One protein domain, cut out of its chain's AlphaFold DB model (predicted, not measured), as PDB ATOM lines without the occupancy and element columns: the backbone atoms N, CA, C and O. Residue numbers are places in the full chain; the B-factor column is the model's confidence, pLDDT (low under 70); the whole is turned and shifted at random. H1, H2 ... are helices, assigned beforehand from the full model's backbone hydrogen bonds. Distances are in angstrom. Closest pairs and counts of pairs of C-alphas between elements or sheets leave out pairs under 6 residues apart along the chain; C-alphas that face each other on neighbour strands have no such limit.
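AT A GLANCE: This is residues 9 to 62 of the 65 residues of an uncharacterized protein of Paenibacillus sp. Leaf72 (UniProt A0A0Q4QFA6). What shape appears? H3, H2 and H1 make an open ring that residues 9 to 20 nearly close. What builds it? It is all helix, 54 printed residues with named helices H1, H2 and H3 in order. It is compact, with a radius of gyration of the C-alphas of 11.2 A and spans of 33, 20 and 18 A.

IN THESE COORDINATES: Where is the longest helix? H3, residues 48 to 60, runs 18.4 A from C-alpha 48 at (73.558, 59.974, 58.129) to C-alpha 60 at (62.324, 74.468, 59.086). Which others follow? H2 is residues 35 to 44 and H1 is residues 21 to 30.

HOW THE PARTS SIT: What is near H3? H2 is close but not clearly touching, closest at C-alphas 43 and 51, 6.7 A; H1 is apart. What touches H2? H1 does, opposite ways at a steep tilt of 56 degrees, closest at C-alphas 28 and 38, 6.1 A. Every O i to N i+4 pair is within hydrogen-bond range in H1 and H3, 4 of 6 in H2.

THE WHOLE: Is it cut? The printed part has no cut, and both links are tight. Where is confidence low? Residues 31 to 47 have pLDDT under 70.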
ATOM      1  N   TRP A   9      65.307  76.416  44.170       84.38
ATOM      2  CA  TRP A   9      65.128  76.373  45.622       84.38
ATOM      3  C   TRP A   9      66.127  75.434  46.320       84.38
ATOM      4  O   TRP A   9      66.428  75.632  47.499       84.38
ATOM      5  N   MET A  10      66.681  74.447  45.601       84.00
ATOM      6  CA  MET A  10      67.657  73.496  46.138       84.00
ATOM      7  C   MET A  10      69.085  74.053  46.198       84.00
ATOM      8  O   MET A  10      69.902  73.534  46.963       84.00
ATOM      9  N   ASN A  11      69.393  75.129  45.461       86.88
ATOM     10  CA  ASN A  11      70.752  75.682  45.359       86.88
ATOM     11  C   ASN A  11      71.375  76.014  46.726       86.88
ATOM     12  O   ASN A  11      72.577  75.849  46.906       86.88
ATOM     13  N   LYS A  12      70.575  76.436  47.717       84.44
ATOM     14  CA  LYS A  12      71.073  76.776  49.065       84.44
ATOM     15  C   LYS A  12      71.539  75.572  49.898       84.44
ATOM     16  O   LYS A  12      72.243  75.769  50.891       84.44
ATOM     17  N   TYR A  13      71.152  74.353  49.522       81.69
ATOM     18  CA  TYR A  13      71.566  73.118  50.198       81.69
ATOM     19  C   TYR A  13      72.739  72.429  49.490       81.69
ATOM     20  O   TYR A  13      73.445  71.631  50.119       81.69
ATOM     21  N   ALA A  14      72.951  72.738  48.208       83.44
ATOM     22  CA  ALA A  14      74.019  72.186  47.384       83.44
ATOM     23  C   ALA A  14      75.408  72.534  47.944       83.44
ATOM     24  O   ALA A  14      75.654  73.658  48.385       83.44
ATOM     25  N   GLY A  15      76.305  71.548  47.985       77.00
ATOM     26  CA  GLY A  15      77.659  71.675  48.541       77.00
ATOM     27  C   GLY A  15      77.737  71.767  50.073       77.00
ATOM     28  O   GLY A  15      78.835  71.802  50.625       77.00
ATOM     29  N   LYS A  16      76.597  71.792  50.778       76.25
ATOM     30  CA  LYS A  16      76.525  71.726  52.251       76.25
ATOM     31  C   LYS A  16      75.926  70.409  52.722       76.25
ATOM     32  O   LYS A  16      76.549  69.648  53.457       76.25
ATOM     33  N   ASN A  17      74.685  70.198  52.310       71.31
ATOM     34  CA  ASN A  17      73.787  69.173  52.827       71.31
ATOM     35  C   ASN A  17      73.520  68.094  51.769       71.31
ATOM     36  O   ASN A  17      73.359  66.924  52.107       71.31
ATOM     37  N   ILE A  18      73.533  68.494  50.494       76.38
ATOM     38  CA  ILE A  18      73.459  67.627  49.316       76.38
ATOM     39  C   ILE A  18      74.669  67.905  48.401       76.38
ATOM     40  O   ILE A  18      75.327  68.938  48.582       76.38
ATOM     41  N   PRO A  19      74.983  67.017  47.438       81.31
ATOM     42  CA  PRO A  19      76.022  67.268  46.437       81.31
ATOM     43  C   PRO A  19      75.807  68.573  45.655       81.31
ATOM     44  O   PRO A  19      74.760  69.216  45.743       81.31
ATOM     45  N   ASP A  20      76.822  69.000  44.909       87.19
ATOM     46  CA  ASP A  20      76.670  70.149  44.020       87.19
ATOM     47  C   ASP A  20      75.678  69.873  42.875       87.19
ATOM     48  O   ASP A  20      75.241  68.744  42.635       87.19
ATOM     49  N   LYS A  21      75.311  70.946  42.167       86.38
ATOM     50  CA  LYS A  21      74.345  70.898  41.068       86.38
ATOM     51  C   LYS A  21      74.728  69.870  40.004       86.38
ATOM     52  O   LYS A  21      73.871  69.105  39.580       86.38
ATOM     53  N   GLU A  22      75.986  69.879  39.570       87.75
ATOM     54  CA  GLU A  22      76.471  69.012  38.494       87.75
ATOM     55  C   GLU A  22      76.369  67.542  38.898       87.75
ATOM     56  O   GLU A  22      75.825  66.734  38.152       87.75
ATOM     57  N   THR A  23      76.789  67.216  40.119       83.56
ATOM     58  CA  THR A  23      76.712  65.868  40.683       83.56
ATOM     59  C   THR A  23      75.261  65.416  40.842       83.56
ATOM     60  O   THR A  23      74.915  64.298  40.458       83.56
ATOM     61  N   CYS A  24      74.383  66.281  41.362       79.69
ATOM     62  CA  CYS A  24      72.954  65.986  41.472       79.69
ATOM     63  C   CYS A  24      72.325  65.728  40.100       79.69
ATOM     64  O   CYS A  24      71.662  64.710  39.912       79.69
ATOM     65  N   GLU A  25      72.536  66.613  39.128       86.12
ATOM     66  CA  GLU A  25      71.994  66.444  37.778       86.12
ATOM     67  C   GLU A  25      72.586  65.219  37.077       86.12
ATOM     68  O   GLU A  25      71.848  64.506  36.398       86.12
ATOM     69  N   TRP A  26      73.872  64.924  37.275       83.25
ATOM     70  CA  TRP A  26      74.500  63.712  36.759       83.25
ATOM     71  C   TRP A  26      73.810  62.467  37.320       83.25
ATOM     72  O   TRP A  26      73.242  61.700  36.550       83.25
ATOM     73  N   HIS A  27      73.721  62.314  38.644       76.94
ATOM     74  CA  HIS A  27      73.061  61.155  39.260       76.94
ATOM     75  C   HIS A  27      71.590  61.001  38.853       76.94
ATOM     76  O   HIS A  27      71.114  59.885  38.642       76.94
ATOM     77  N   MET A  28      70.860  62.110  38.731       77.19
ATOM     78  CA  MET A  28      69.435  62.084  38.397       77.19
ATOM     79  C   MET A  28      69.171  61.750  36.923       77.19
ATOM     80  O   MET A  28      68.089  61.250  36.617       77.19
ATOM     81  N   ASN A  29      70.136  61.995  36.027       80.06
ATOM     82  CA  ASN A  29      70.004  61.768  34.583       80.06
ATOM     83  C   ASN A  29      70.805  60.568  34.045       80.06
ATOM     84  O   ASN A  29      70.508  60.104  32.944       80.06
ATOM     85  N   ASP A  30      71.822  60.087  34.764       75.38
ATOM     86  CA  ASP A  30      72.734  59.032  34.298       75.38
ATOM     87  C   ASP A  30      72.100  57.631  34.357       75.38
ATOM     88  O   ASP A  30      72.462  56.731  33.599       75.38
ATOM     89  N   HIS A  31      71.105  57.418  35.220       60.44
ATOM     90  CA  HIS A  31      70.440  56.121  35.352       60.44
ATOM     91  C   HIS A  31      69.047  56.146  34.718       60.44
ATOM     92  O   HIS A  31      68.256  57.051  34.960       60.44
ATOM     93  N   LYS A  32      68.715  55.108  33.930       55.72
ATOM     94  CA  LYS A  32      67.422  54.919  33.225       55.72
ATOM     95  C   LYS A  32      66.184  54.859  34.146       55.72
ATOM     96  O   LYS A  32      65.081  54.581  33.673       55.72
ATOM     97  N   THR A  33      66.350  55.060  35.446       54.62
ATOM     98  CA  THR A  33      65.325  54.916  36.477       54.62
ATOM     99  C   THR A  33      64.756  56.266  36.902       54.62
ATOM    100  O   THR A  33      65.437  57.281  36.933       54.62
ATOM    101  N   ASN A  34      63.463  56.244  37.221       58.25
ATOM    102  CA  ASN A  34      62.626  57.379  37.599       58.25
ATOM    103  C   ASN A  34      63.245  58.249  38.720       58.25
ATOM    104  O   ASN A  34      63.784  57.729  39.693       58.25
ATOM    105  N   VAL A  35      63.066  59.571  38.614       56.19
ATOM    106  CA  VAL A  35      63.370  60.619  39.613       56.19
ATOM    107  C   VAL A  35      63.001  60.227  41.061       56.19
ATOM    108  O   VAL A  35      63.747  60.507  41.995       56.19
ATOM    109  N   VAL A  36      61.880  59.521  41.245       57.31
ATOM    110  CA  VAL A  36      61.363  59.021  42.532       57.31
ATOM    111  C   VAL A  36      62.240  57.909  43.109       57.31
ATOM    112  O   VAL A  36      62.357  57.792  44.321       57.31
ATOM    113  N   VAL A  37      62.865  57.100  42.253       58.06
ATOM    114  CA  VAL A  37      63.794  56.034  42.654       58.06
ATOM    115  C   VAL A  37      65.164  56.629  42.995       58.06
ATOM    116  O   VAL A  37      65.809  56.179  43.939       58.06
ATOM    117  N   ASN A  38      65.581  57.681  42.282       62.72
ATOM    118  CA  ASN A  38      66.899  58.289  42.465       62.72
ATOM    119  C   ASN A  38      66.969  59.249  43.658       62.72
ATOM    120  O   ASN A  38      68.016  59.322  44.289       62.72
ATOM    121  N   ALA A  39      65.888  59.945  44.030       62.38
ATOM    122  CA  ALA A  39      65.921  60.861  45.175       62.38
ATOM    123  C   ALA A  39      66.265  60.160  46.515       62.38
ATOM    124  O   ALA A  39      67.142  60.650  47.231       62.38
ATOM    125  N   PRO A  40      65.687  58.988  46.851       58.12
ATOM    126  CA  PRO A  40      66.105  58.201  48.011       58.12
ATOM    127  C   PRO A  40      67.535  57.662  47.892       58.12
ATOM    128  O   PRO A  40      68.278  57.733  48.866       58.12
ATOM    129  N   LEU A  41      67.944  57.176  46.711       56.91
ATOM    130  CA  LEU A  41      69.300  56.658  46.468       56.91
ATOM    131  C   LEU A  41      70.370  57.748  46.599       56.91
ATOM    132  O   LEU A  41      71.404  57.511  47.214       56.91
ATOM    133  N   ALA A  42      70.103  58.951  46.087       58.19
ATOM    134  CA  ALA A  42      70.972  60.116  46.220       58.19
ATOM    135  C   ALA A  42      71.095  60.553  47.684       58.19
ATOM    136  O   ALA A  42      72.181  60.914  48.132       58.19
ATOM    137  N   MET A  43      70.007  60.460  48.456       58.47
ATOM    138  CA  MET A  43      70.084  60.634  49.903       58.47
ATOM    139  C   MET A  43      70.836  59.496  50.584       58.47
ATOM    140  O   MET A  43      71.384  59.727  51.654       58.47
ATOM    141  N   ASP A  44      70.902  58.295  50.006       58.34
ATOM    142  CA  ASP A  44      71.538  57.147  50.649       58.34
ATOM    143  C   ASP A  44      73.067  57.237  50.706       58.34
ATOM    144  O   ASP A  44      73.675  56.809  51.687       58.34
ATOM    145  N   ILE A  45      73.661  57.910  49.716       56.50
ATOM    146  CA  ILE A  45      75.104  58.199  49.610       56.50
ATOM    147  C   ILE A  45      75.559  59.310  50.572       56.50
ATOM    148  O   ILE A  45      76.748  59.465  50.850       56.50
ATOM    149  N   VAL A  46      74.618  60.099  51.093       60.16
ATOM    150  CA  VAL A  46      74.896  61.187  52.031       60.16
ATOM    151  C   VAL A  46      75.083  60.601  53.433       60.16
ATOM    152  O   VAL A  46      74.262  59.819  53.907       60.16
ATOM    153  N   ALA A  47      76.152  60.977  54.140       65.62
ATOM    154  CA  ALA A  47      76.374  60.522  55.514       65.62
ATOM    155  C   ALA A  47      75.143  60.808  56.396       65.62
ATOM    156  O   ALA A  47      74.542  61.879  56.296       65.62
ATOM    157  N   THR A  48      74.782  59.888  57.300       70.12
ATOM    158  CA  THR A  48      73.558  59.974  58.129       70.12
ATOM    159  C   THR A  48      73.376  61.338  58.800       70.12
ATOM    160  O   THR A  48      72.271  61.872  58.836       70.12
ATOM    161  N   LYS A  49      74.468  61.951  59.272       72.19
ATOM    162  CA  LYS A  49      74.460  63.300  59.852       72.19
ATOM    163  C   LYS A  49      73.956  64.361  58.865       72.19
ATOM    164  O   LYS A  49      73.096  65.161  59.220       72.19
ATOM    165  N   SER A  50      74.461  64.344  57.637       70.50
ATOM    166  CA  SER A  50      74.060  65.263  56.572       70.50
ATOM    167  C   SER A  50      72.621  65.000  56.112       70.50
ATOM    168  O   SER A  50      71.899  65.960  55.853       70.50
ATOM    169  N   LYS A  51      72.136  63.743  56.134       74.50
ATOM    170  CA  LYS A  51      70.707  63.435  55.903       74.50
ATOM    171  C   LYS A  51      69.818  64.119  56.946       74.50
ATOM    172  O   LYS A  51      68.888  64.834  56.590       74.50
ATOM    173  N   VAL A  52      70.140  63.957  58.234       81.56
ATOM    174  CA  VAL A  52      69.383  64.580  59.335       81.56
ATOM    175  C   VAL A  52      69.409  66.105  59.225       81.56
ATOM    176  O   VAL A  52      68.365  66.741  59.327       81.56
ATOM    177  N   GLN A  53      70.571  66.706  58.952       81.94
ATOM    178  CA  GLN A  53      70.688  68.157  58.761       81.94
ATOM    179  C   GLN A  53      69.878  68.661  57.561       81.94
ATOM    180  O   GLN A  53      69.265  69.727  57.642       81.94
ATOM    181  N   THR A  54      69.836  67.888  56.472       82.69
ATOM    182  CA  THR A  54      69.001  68.189  55.303       82.69
ATOM    183  C   THR A  54      67.527  68.172  55.681       82.69
ATOM    184  O   THR A  54      66.846  69.167  55.464       82.69
ATOM    185  N   LEU A  55      67.048  67.095  56.311       84.81
ATOM    186  CA  LEU A  55      65.645  66.953  56.715       84.81
ATOM    187  C   LEU A  55      65.206  68.055  57.686       84.81
ATOM    188  O   LEU A  55      64.154  68.654  57.485       84.81
ATOM    189  N   VAL A  56      66.033  68.381  58.685       86.94
ATOM    190  CA  VAL A  56      65.770  69.495  59.612       86.94
ATOM    191  C   VAL A  56      65.674  70.822  58.859       86.94
ATOM    192  O   VAL A  56      64.777  71.613  59.128       86.94
ATOM    193  N   SER A  57      66.567  71.063  57.896       83.69
ATOM    194  CA  SER A  57      66.540  72.297  57.103       83.69
ATOM    195  C   SER A  57      65.285  72.378  56.227       83.69
ATOM    196  O   SER A  57      64.646  73.423  56.182       83.69
ATOM    197  N   LEU A  58      64.896  71.273  55.584       85.00
ATOM    198  CA  LEU A  58      63.681  71.196  54.767       85.00
ATOM    199  C   LEU A  58      62.406  71.401  55.597       85.00
ATOM    200  O   LEU A  58      61.490  72.079  55.136       85.00
ATOM    201  N   HIS A  59      62.357  70.845  56.808       89.44
ATOM    202  CA  HIS A  59      61.237  71.029  57.732       89.44
ATOM    203  C   HIS A  59      61.147  72.480  58.227       89.44
ATOM    204  O   HIS A  59      60.084  73.092  58.157       89.44
ATOM    205  N   ASN A  60      62.272  73.068  58.650       89.12
ATOM    206  CA  ASN A  60      62.324  74.468  59.086       89.12
ATOM    207  C   ASN A  60      61.919  75.443  57.969       89.12
ATOM    208  O   ASN A  60      61.297  76.467  58.241       89.12
ATOM    209  N   ASP A  61      62.248  75.107  56.720       88.69
ATOM    210  CA  ASP A  61      61.877  75.875  55.530       88.69
ATOM    211  C   ASP A  61      60.457  75.559  55.011       88.69
ATOM    212  O   ASP A  61      60.064  76.080  53.969       88.69
ATOM    213  N   GLN A  62      59.689  74.712  55.710       89.00
ATOM    214  CA  GLN A  62      58.325  74.289  55.351       89.00
ATOM    215  C   GLN A  62      58.201  73.645  53.958       89.00
ATOM    216  O   GLN A  62      57.129  73.644  53.353       89.00
TER     217      GLN A  62